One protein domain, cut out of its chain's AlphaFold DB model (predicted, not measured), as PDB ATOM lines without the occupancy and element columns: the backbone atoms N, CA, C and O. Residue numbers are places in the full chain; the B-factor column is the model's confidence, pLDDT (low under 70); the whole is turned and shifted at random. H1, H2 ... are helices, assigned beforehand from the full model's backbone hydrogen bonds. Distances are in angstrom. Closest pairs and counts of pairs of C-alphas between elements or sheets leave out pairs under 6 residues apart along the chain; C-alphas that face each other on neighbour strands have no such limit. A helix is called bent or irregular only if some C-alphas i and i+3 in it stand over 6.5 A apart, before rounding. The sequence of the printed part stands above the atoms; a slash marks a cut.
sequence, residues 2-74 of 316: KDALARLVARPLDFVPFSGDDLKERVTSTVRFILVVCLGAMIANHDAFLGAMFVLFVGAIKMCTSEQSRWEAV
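Overview. This is residues 2 to 74 of the 316 residues of an uncharacterized protein of Klebsormidium nitens (UniProt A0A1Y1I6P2). Two long helices, H4 and H3, make a helical hairpin that opens as a narrow V from the turn between them, touching near the turn while the far part of H4 sticks out free. On the side of H3 away from H4, the short helix H2 packs on H3, and H1 leads off from H2 and sticks out with residues 2 to 12 standing free. The printed part has 73 residues with four named helices, in the order H1, H2, H3, H4, and no named strand; the class is all helix. The whole is loose, with a radius of gyration of the C-alphas of 14.7 A, and only just elongated, spanning 44 by 29 by 23 A.

Along the chain. The longest helix, H4, is residues 48 to 72, 36.7 A from its first to its last C-alpha; it begins at C-alpha 48 (-49.498, 7.655, -3.442) and ends at C-alpha 72 (-25.597, 24.303, 18.906). H3 is residues 23 to 45, 33.3 A long, and begins at C-alpha 23 (-30.224, 35.430, 4.859). H2 is residues 12 to 15, 6.0 A long; it is neither bent nor irregular, but only just, by that same 6.0 A between C-alphas 12 and 15. H1 is residues 2 to 10, 12.5 A long, with C-alpha 2 at (-56.201, 25.444, 12.511).

Arrangement. H4 and H3 form a helical hairpin and run opposite ways at a shallow tilt of 20 degrees. They touch through residues 50 to 54 of H4 and 38 to 42 of H3 alone; their closest C-alphas, those of Met 42 and Gly 51, are 6.2 A apart. H2 touches H3 at residues 29 to 33 of H3 alone; the closest C-alphas are those of Phe 15 and Ser 29, 5.4 A apart. H1 touches no helix: it and H2 meet only through their link, and H1 is apart from H3 and from H4. H2 and H4 are apart. Every backbone O i to N i+4 pair is within hydrogen-bond range in H1 and H3, and 19 of 21 are in H4; H2 is too short for such a pair, and its one O i to N i+3 pair is not within range.

Size, cuts and confidence. The two farthest C-alphas, those of Asn 45 and Val 74, are 44.3 A apart. Residues 2 to 12, 44 to 49 and 59 to 74 stand free; the body without them spans 35 by 17 by 8 A. The printed part has no cut. The links from H1 to H2 and from H3 to H4 are tight, the link from H2 to H3, with 7 residues, is short, and no link is long. The mean pLDDT of the printed part is 71.1; residues 2 to 21 and 67 to 74 of this model are under 70, and H1 has a mean of 54.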
ATOM      1  N   LYS A   2     -55.361  24.244  12.724       41.75
ATOM      2  CA  LYS A   2     -56.201  25.444  12.511       41.75
ATOM      3  C   LYS A   2     -55.433  26.773  12.623       41.75
ATOM      4  O   LYS A   2     -55.592  27.628  11.761       41.75
ATOM      5  N   ASP A   3     -54.518  26.895  13.583       53.00
ATOM      6  CA  ASP A   3     -53.725  28.128  13.755       53.00
ATOM      7  C   ASP A   3     -52.678  28.334  12.652       53.00
ATOM      8  O   ASP A   3     -52.360  29.462  12.285       53.00
ATOM      9  N   ALA A   4     -52.171  27.239  12.078       52.59
ATOM     10  CA  ALA A   4     -51.275  27.293  10.925       52.59
ATOM     11  C   ALA A   4     -52.027  27.748   9.667       52.59
ATOM     12  O   ALA A   4     -51.506  28.552   8.902       52.59
ATOM     13  N   LEU A   5     -53.275  27.294   9.501       53.28
ATOM     14  CA  LEU A   5     -54.148  27.693   8.397       53.28
ATOM     15  C   LEU A   5     -54.577  29.168   8.510       53.28
ATOM     16  O   LEU A   5     -54.580  29.887   7.518       53.28
ATOM     17  N   ALA A   6     -54.871  29.638   9.726       54.34
ATOM     18  CA  ALA A   6     -55.218  31.036   9.991       54.34
ATOM     19  C   ALA A   6     -54.044  31.993   9.711       54.34
ATOM     20  O   ALA A   6     -54.240  33.074   9.157       54.34
ATOM     21  N   ARG A   7     -52.809  31.580  10.027       54.09
ATOM     22  CA  ARG A   7     -51.594  32.338   9.677       54.09
ATOM     23  C   ARG A   7     -51.309  32.343   8.171       54.09
ATOM     24  O   ARG A   7     -50.856  33.359   7.658       54.09
ATOM     25  N   LEU A   8     -51.637  31.255   7.472       52.44
ATOM     26  CA  LEU A   8     -51.537  31.126   6.011       52.44
ATOM     27  C   LEU A   8     -52.423  32.137   5.264       52.44
ATOM     28  O   LEU A   8     -52.015  32.669   4.238       52.44
ATOM     29  N   VAL A   9     -53.611  32.433   5.800       59.97
ATOM     30  CA  VAL A   9     -54.541  33.421   5.226       59.97
ATOM     31  C   VAL A   9     -54.142  34.858   5.587       59.97
ATOM     32  O   VAL A   9     -54.341  35.769   4.789       59.97
ATOM     33  N   ALA A  10     -53.556  35.074   6.768       60.09
ATOM     34  CA  ALA A  10     -53.229  36.411   7.261       60.09
ATOM     35  C   ALA A  10     -51.964  37.027   6.632       60.09
ATOM     36  O   ALA A  10     -51.869  38.251   6.562       60.09
ATOM     37  N   ARG A  11     -50.985  36.215   6.198       58.72
ATOM     38  CA  ARG A  11     -49.726  36.695   5.592       58.72
ATOM     39  C   ARG A  11     -49.231  35.777   4.466       58.72
ATOM     40  O   ARG A  11     -48.281  35.022   4.657       58.72
ATOM     41  N   PRO A  12     -49.843  35.844   3.274       59.38
ATOM     42  CA  PRO A  12     -49.412  35.036   2.131       59.38
ATOM     43  C   PRO A  12     -48.008  35.413   1.624       59.38
ATOM     44  O   PRO A  12     -47.330  34.585   1.022       59.38
ATOM     45  N   LEU A  13     -47.556  36.644   1.892       55.44
ATOM     46  CA  LEU A  13     -46.264  37.168   1.438       55.44
ATOM     47  C   LEU A  13     -45.069  36.707   2.287       55.44
ATOM     48  O   LEU A  13     -43.976  36.652   1.742       55.44
ATOM     49  N   ASP A  14     -45.274  36.284   3.544       62.72
ATOM     50  CA  ASP A  14     -44.202  35.765   4.425       62.72
ATOM     51  C   ASP A  14     -43.665  34.391   3.964       62.72
ATOM     52  O   ASP A  14     -42.665  33.890   4.480       62.72
ATOM     53  N   PHE A  15     -44.353  33.748   3.014       60.81
ATOM     54  CA  PHE A  15     -43.970  32.463   2.424       60.81
ATOM     55  C   PHE A  15     -43.234  32.602   1.095       60.81
ATOM     56  O   PHE A  15     -42.759  31.606   0.559       60.81
ATOM     57  N   VAL A  16     -43.176  33.801   0.521       69.25
ATOM     58  CA  VAL A  16     -42.482  34.016  -0.745       69.25
ATOM     59  C   VAL A  16     -40.989  34.181  -0.428       69.25
ATOM     60  O   VAL A  16     -40.655  34.920   0.497       69.25
ATOM     61  N   PRO A  17     -40.067  33.561  -1.190       61.50
ATOM     62  CA  PRO A  17     -38.621  33.593  -0.913       61.50
ATOM     63  C   PRO A  17     -37.985  34.998  -0.902       61.50
ATOM     64  O   PRO A  17     -36.801  35.136  -0.605       61.50
ATOM     65  N   PHE A  18     -38.757  36.044  -1.214       61.50
ATOM     66  CA  PHE A  18     -38.324  37.439  -1.239       61.50
ATOM     67  C   PHE A  18     -38.635  38.222   0.048       61.50
ATOM     68  O   PHE A  18     -38.169  39.351   0.177       61.50
ATOM     69  N   SER A  19     -39.405  37.673   0.995       57.19
ATOM     70  CA  SER A  19     -39.738  38.376   2.240       57.19
ATOM     71  C   SER A  19     -38.676  38.117   3.316       57.19
ATOM     72  O   SER A  19     -38.685  37.068   3.963       57.19
ATOM     73  N   GLY A  20     -37.755  39.062   3.491       60.09
ATOM     74  CA  GLY A  20     -36.776  39.062   4.579       60.09
ATOM     75  C   GLY A  20     -35.531  39.872   4.228       60.09
ATOM     76  O   GLY A  20     -35.014  39.760   3.108       60.09
ATOM     77  N   ASP A  21     -35.052  40.663   5.184       60.75
ATOM     78  CA  ASP A  21     -33.794  41.412   5.064       60.75
ATOM     79  C   ASP A  21     -32.577  40.524   5.401       60.75
ATOM     80  O   ASP A  21     -31.486  40.758   4.886       60.75
ATOM     81  N   ASP A  22     -32.776  39.445   6.173       77.94
ATOM     82  CA  ASP A  22     -31.723  38.525   6.623       77.94
ATOM     83  C   ASP A  22     -31.689  37.190   5.841       77.94
ATOM     84  O   ASP A  22     -32.716  36.613   5.459       77.94
ATOM     85  N   LEU A  23     -30.481  36.655   5.625       72.25
ATOM     86  CA  LEU A  23     -30.224  35.430   4.859       72.25
ATOM     87  C   LEU A  23     -30.866  34.202   5.528       72.25
ATOM     88  O   LEU A  23     -31.399  33.318   4.849       72.25
ATOM     89  N   LYS A  24     -30.866  34.160   6.866       71.12
ATOM     90  CA  LYS A  24     -31.434  33.056   7.655       71.12
ATOM     91  C   LYS A  24     -32.952  32.956   7.489       71.12
ATOM     92  O   LYS A  24     -33.506  31.855   7.358       71.12
ATOM     93  N   GLU A  25     -33.626  34.101   7.454       75.00
ATOM     94  CA  GLU A  25     -35.071  34.173   7.239       75.00
ATOM     95  C   GLU A  25     -35.444  33.798   5.801       75.00
ATOM     96  O   GLU A  25     -36.369  33.006   5.599       75.00
ATOM     97  N   ARG A  26     -34.660  34.239   4.808       75.69
ATOM     98  CA  ARG A  26     -34.851  33.880   3.391       75.69
ATOM     99  C   ARG A  26     -34.744  32.382   3.133       75.69
ATOM    100  O   ARG A  26     -35.593  31.811   2.442       75.69
ATOM    101  N   VAL A  27     -33.745  31.718   3.717       78.38
ATOM    102  CA  VAL A  27     -33.582  30.260   3.593       78.38
ATOM    103  C   VAL A  27     -34.769  29.534   4.228       78.38
ATOM    104  O   VAL A  27     -35.360  28.642   3.617       78.38
ATOM    105  N   THR A  28     -35.189  29.962   5.419       80.75
ATOM    106  CA  THR A  28     -36.318  29.353   6.137       80.75
ATOM    107  C   THR A  28     -37.648  29.551   5.395       80.75
ATOM    108  O   THR A  28     -38.473  28.634   5.363       80.75
ATOM    109  N   SER A  29     -37.853  30.709   4.761       81.06
ATOM    110  CA  SER A  29     -39.030  30.991   3.929       81.06
ATOM    111  C   SER A  29     -39.035  30.147   2.646       81.06
ATOM    112  O   SER A  29     -40.022  29.470   2.352       81.06
ATOM    113  N   THR A  30     -37.894  30.055   1.953       81.25
ATOM    114  CA  THR A  30     -37.741  29.251   0.725       81.25
ATOM    115  C   THR A  30     -38.055  27.772   0.965       81.25
ATOM    116  O   THR A  30     -38.798  27.157   0.198       81.25
ATOM    117  N   VAL A  31     -37.557  27.194   2.063       83.12
ATOM    118  CA  VAL A  31     -37.835  25.790   2.412       83.12
ATOM    119  C   VAL A  31     -39.327  25.576   2.688       83.12
ATOM    120  O   VAL A  31     -39.904  24.587   2.235       83.12
ATOM    121  N   ARG A  32     -39.988  26.512   3.387       82.44
ATOM    122  CA  ARG A  32     -41.437  26.438   3.638       82.44
ATOM    123  C   ARG A  32     -42.244  26.514   2.343       82.44
ATOM    124  O   ARG A  32     -43.196  25.751   2.194       82.44
ATOM    125  N   PHE A  33     -41.849  27.377   1.407       82.19
ATOM    126  CA  PHE A  33     -42.499  27.512   0.104       82.19
ATOM    127  C   PHE A  33     -42.460  26.208  -0.695       82.19
ATOM    128  O   PHE A  33     -43.498  25.720  -1.144       82.19
ATOM    129  N   ILE A  34     -41.274  25.599  -0.806       82.94
ATOM    130  CA  ILE A  34     -41.078  24.336  -1.529       82.94
ATOM    131  C   ILE A  34     -41.961  23.234  -0.929       82.94
ATOM    132  O   ILE A  34     -42.646  22.527  -1.665       82.94
ATOM    133  N   LEU A  35     -42.024  23.128   0.404       80.94
ATOM    134  CA  LEU A  35     -42.862  22.128   1.073       80.94
ATOM    135  C   LEU A  35     -44.359  22.313   0.782       80.94
ATOM    136  O   LEU A  35     -45.062  21.322   0.582       80.94
ATOM    137  N   VAL A  36     -44.854  23.555   0.732       83.44
ATOM    138  CA  VAL A  36     -46.267  23.845   0.427       83.44
ATOM    139  C   VAL A  36     -46.600  23.517  -1.030       83.44
ATOM    140  O   VAL A  36     -47.640  22.913  -1.291       83.44
ATOM    141  N   VAL A  37     -45.713  23.849  -1.972       82.44
ATOM    142  CA  VAL A  37     -45.897  23.525  -3.398       82.44
ATOM    143  C   VAL A  37     -45.882  22.011  -3.622       82.44
ATOM    144  O   VAL A  37     -46.759  21.488  -4.310       82.44
ATOM    145  N   CYS A  38     -44.952  21.286  -2.993       77.31
ATOM    146  CA  CYS A  38     -44.906  19.824  -3.056       77.31
ATOM    147  C   CYS A  38     -46.174  19.180  -2.476       77.31
ATOM    148  O   CYS A  38     -46.717  18.249  -3.071       77.31
ATOM    149  N   LEU A  39     -46.684  19.697  -1.353       78.88
ATOM    150  CA  LEU A  39     -47.931  19.218  -0.758       78.88
ATOM    151  C   LEU A  39     -49.143  19.493  -1.666       78.88
ATOM    152  O   LEU A  39     -50.001  18.628  -1.826       78.88
ATOM    153  N   GLY A  40     -49.206  20.668  -2.300       81.94
ATOM    154  CA  GLY A  40     -50.255  21.001  -3.267       81.94
ATOM    155  C   GLY A  40     -50.230  20.095  -4.502       81.94
ATOM    156  O   GLY A  40     -51.269  19.583  -4.914       81.94
ATOM    157  N   ALA A  41     -49.039  19.827  -5.046       79.19
ATOM    158  CA  ALA A  41     -48.851  18.911  -6.171       79.19
ATOM    159  C   ALA A  41     -49.242  17.460  -5.825       79.19
ATOM    160  O   ALA A  41     -49.822  16.762  -6.656       79.19
ATOM    161  N   MET A  42     -48.983  17.021  -4.587       78.31
ATOM    162  CA  MET A  42     -49.417  15.713  -4.085       78.31
ATOM    163  C   MET A  42     -50.948  15.593  -4.060       78.31
ATOM    164  O   MET A  42     -51.491  14.582  -4.502       78.31
ATOM    165  N   ILE A  43     -51.646  16.621  -3.567       81.50
ATOM    166  CA  ILE A  43     -53.116  16.629  -3.503       81.50
ATOM    167  C   ILE A  43     -53.720  16.652  -4.914       81.50
ATOM    168  O   ILE A  43     -54.704  15.963  -5.155       81.50
ATOM    169  N   ALA A  44     -53.123  17.398  -5.849       83.88
ATOM    170  CA  ALA A  44     -53.625  17.518  -7.217       83.88
ATOM    171  C   ALA A  44     -53.495  16.221  -8.038       83.88
ATOM    172  O   ALA A  44     -54.402  15.888  -8.796       83.88
ATOM    173  N   ASN A  45     -52.388  15.486  -7.889       82.56
ATOM    174  CA  ASN A  45     -52.118  14.299  -8.705       82.56
ATOM    175  C   ASN A  45     -52.638  12.987  -8.091       82.56
ATOM    176  O   ASN A  45     -52.657  11.974  -8.783       82.56
ATOM    177  N   HIS A  46     -53.047  12.984  -6.813       76.38
ATOM    178  CA  HIS A  46     -53.503  11.793  -6.074       76.38
ATOM    179  C   HIS A  46     -52.551  10.580  -6.143       76.38
ATOM    180  O   HIS A  46     -52.963   9.443  -5.912       76.38
ATOM    181  N   ASP A  47     -51.267  10.804  -6.423       81.94
ATOM    182  CA  ASP A  47     -50.290   9.731  -6.560       81.94
ATOM    183  C   ASP A  47     -49.683   9.380  -5.194       81.94
ATOM    184  O   ASP A  47     -48.965  10.171  -4.567       81.94
ATOM    185  N   ALA A  48     -49.982   8.170  -4.719       78.31
ATOM    186  CA  ALA A  48     -49.498   7.655  -3.442       78.31
ATOM    187  C   ALA A  48     -47.961   7.566  -3.389       78.31
ATOM    188  O   ALA A  48     -47.378   7.668  -2.306       78.31
ATOM    189  N   PHE A  49     -47.296   7.426  -4.541       80.06
ATOM    190  CA  PHE A  49     -45.840   7.328  -4.617       80.06
ATOM    191  C   PHE A  49     -45.151   8.660  -4.281       80.06
ATOM    192  O   PHE A  49     -44.204   8.691  -3.490       80.06
ATOM    193  N   LEU A  50     -45.676   9.777  -4.798       76.94
ATOM    194  CA  LEU A  50     -45.189  11.118  -4.450       76.94
ATOM    195  C   LEU A  50     -45.387  11.426  -2.961       76.94
ATOM    196  O   LEU A  50     -44.511  12.020  -2.330       76.94
ATOM    197  N   GLY A  51     -46.504  10.974  -2.385       78.81
ATOM    198  CA  GLY A  51     -46.761  11.113  -0.954       78.81
ATOM    199  C   GLY A  51     -45.732  10.395  -0.084       78.81
ATOM    200  O   GLY A  51     -45.218  10.975   0.873       78.81
ATOM    201  N   ALA A  52     -45.382   9.158  -0.440       82.12
ATOM    202  CA  ALA A  52     -44.384   8.383   0.290       82.12
ATOM    203  C   ALA A  52     -42.990   9.042   0.250       82.12
ATOM    204  O   ALA A  52     -42.330   9.140   1.286       82.12
ATOM    205  N   MET A  53     -42.569   9.559  -0.911       81.94
ATOM    206  CA  MET A  53     -41.297  10.281  -1.058       81.94
ATOM    207  C   MET A  53     -41.259  11.588  -0.261       81.94
ATOM    208  O   MET A  53     -40.245  11.889   0.367       81.94
ATOM    209  N   PHE A  54     -42.364  12.336  -0.210       82.56
ATOM    210  CA  PHE A  54     -42.452  13.560   0.587       82.56
ATOM    211  C   PHE A  54     -42.302  13.286   2.093       82.56
ATOM    212  O   PHE A  54     -41.551  13.982   2.778       82.56
ATOM    213  N   VAL A  55     -42.954  12.239   2.609       83.50
ATOM    214  CA  VAL A  55     -42.835  11.835   4.023       83.50
ATOM    215  C   VAL A  55     -41.404  11.406   4.359       83.50
ATOM    216  O   VAL A  55     -40.876  11.799   5.401       83.50
ATOM    217  N   LEU A  56     -40.747  10.663   3.462       85.50
ATOM    218  CA  LEU A  56     -39.345  10.265   3.611       85.50
ATOM    219  C   LEU A  56     -38.403  11.476   3.621       85.50
ATOM    220  O   LEU A  56     -37.521  11.562   4.472       85.50
ATOM    221  N   PHE A  57     -38.626  12.438   2.724       84.56
ATOM    222  CA  PHE A  57     -37.823  13.656   2.624       84.56
ATOM    223  C   PHE A  57     -37.945  14.539   3.875       84.56
ATOM    224  O   PHE A  57     -36.939  14.971   4.436       84.56
ATOM    225  N   VAL A  58     -39.166  14.745   4.384       83.88
ATOM    226  CA  VAL A  58     -39.390  15.478   5.643       83.88
ATOM    227  C   VAL A  58     -38.785  14.729   6.838       83.88
ATOM    228  O   VAL A  58     -38.205  15.360   7.727       83.88
ATOM    229  N   GLY A  59     -38.866  13.395   6.850       86.81
ATOM    230  CA  GLY A  59     -38.219  12.546   7.852       86.81
ATOM    231  C   GLY A  59     -36.693  12.678   7.848       86.81
ATOM    232  O   GLY A  59     -36.095  12.868   8.907       86.81
ATOM    233  N   ALA A  60     -36.074  12.668   6.666       85.00
ATOM    234  CA  ALA A  60     -34.636  12.855   6.496       85.00
ATOM    235  C   ALA A  60     -34.176  14.242   6.973       85.00
ATOM    236  O   ALA A  60     -33.220  14.337   7.738       85.00
ATOM    237  N   ILE A  61     -34.902  15.313   6.625       82.12
ATOM    238  CA  ILE A  61     -34.601  16.666   7.125       82.12
ATOM    239  C   ILE A  61     -34.693  16.709   8.654       82.12
ATOM    240  O   ILE A  61     -33.807  17.253   9.310       82.12
ATOM    241  N   LYS A  62     -35.729  16.109   9.256       81.25
ATOM    242  CA  LYS A  62     -35.853  16.050  10.721       81.25
ATOM    243  C   LYS A  62     -34.689  15.304  11.366       81.25
ATOM    244  O   LYS A  62     -34.149  15.795  12.353       81.25
ATOM    245  N   MET A  63     -34.271  14.186  10.782       83.25
ATOM    246  CA  MET A  63     -33.122  13.417  11.246       83.25
ATOM    247  C   MET A  63     -31.829  14.243  11.173       83.25
ATOM    248  O   MET A  63     -31.151  14.381  12.190       83.25
ATOM    249  N   CYS A  64     -31.560  14.907  10.044       75.62
ATOM    250  CA  CYS A  64     -30.398  15.788   9.886       75.62
ATOM    251  C   CYS A  64     -30.420  16.985  10.858       75.62
ATOM    252  O   CYS A  64     -29.406  17.300  11.475       75.62
ATOM    253  N   THR A  65     -31.575  17.628  11.066       72.75
ATOM    254  CA  THR A  65     -31.688  18.758  12.016       72.75
ATOM    255  C   THR A  65     -31.563  18.331  13.479       72.75
ATOM    256  O   THR A  65     -31.088  19.108  14.304       72.75
ATOM    257  N   SER A  66     -31.957  17.097  13.817       70.00
ATOM    258  CA  SER A  66     -31.782  16.566  15.173       70.00
ATOM    259  C   SER A  66     -30.304  16.433  15.533       70.00
ATOM    260  O   SER A  66     -29.908  16.729  16.660       70.00
ATOM    261  N   GLU A  67     -29.471  16.082  14.556       62.34
ATOM    262  CA  GLU A  67     -28.033  15.950  14.742       62.34
ATOM    263  C   GLU A  67     -27.352  17.323  14.819       62.34
ATOM    264  O   GLU A  67     -26.527  17.551  15.700       62.34
ATOM    265  N   GLN A  68     -27.801  18.294  14.016       61.19
ATOM    266  CA  GLN A  68     -27.312  19.674  14.079       61.19
ATOM    267  C   GLN A  68     -27.614  20.377  15.417       61.19
ATOM    268  O   GLN A  68     -26.793  21.154  15.903       61.19
ATOM    269  N   SER A  69     -28.736  20.048  16.073       55.84
ATOM    270  CA  SER A  69     -29.085  20.599  17.395       55.84
ATOM    271  C   SER A  69     -28.114  20.196  18.512       55.84
ATOM    272  O   SER A  69     -27.985  20.906  19.510       55.84
ATOM    273  N   ARG A  70     -27.368  19.091  18.342       54.56
ATOM    274  CA  ARG A  70     -26.308  18.719  19.290       54.56
ATOM    275  C   ARG A  70     -25.111  19.661  19.184       54.56
ATOM    276  O   ARG A  70     -24.432  19.839  20.190       54.56
ATOM    277  N   TRP A  71     -24.837  20.260  18.019       47.53
ATOM    278  CA  TRP A  71     -23.674  21.143  17.832       47.53
ATOM    279  C   TRP A  71     -23.949  22.565  18.324       47.53
ATOM    280  O   TRP A  71     -23.046  23.181  18.878       47.53
ATOM    281  N   GLU A  72     -25.196  23.042  18.256       53.47
ATOM    282  CA  GLU A  72     -25.597  24.303  18.906       53.47
ATOM    283  C   GLU A  72     -25.544  24.215  20.444       53.47
ATOM    284  O   GLU A  72     -25.244  25.205  21.102       53.47
ATOM    285  N   ALA A  73     -25.754  23.030  21.033       51.25
ATOM    286  CA  ALA A  73     -25.679  22.821  22.485       51.25
ATOM    287  C   ALA A  73     -24.244  22.698  23.042       51.25
ATOM    288  O   ALA A  73     -24.056  22.735  24.259       51.25
ATOM    289  N   VAL A  74     -23.234  22.529  22.179       49.84
ATOM    290  CA  VAL A  74     -21.814  22.410  22.569       49.84
ATOM    291  C   VAL A  74     -21.086  23.753  22.494       49.84
ATOM    292  O   VAL A  74     -19.994  23.881  23.043       49.84
TER     293      VAL A  74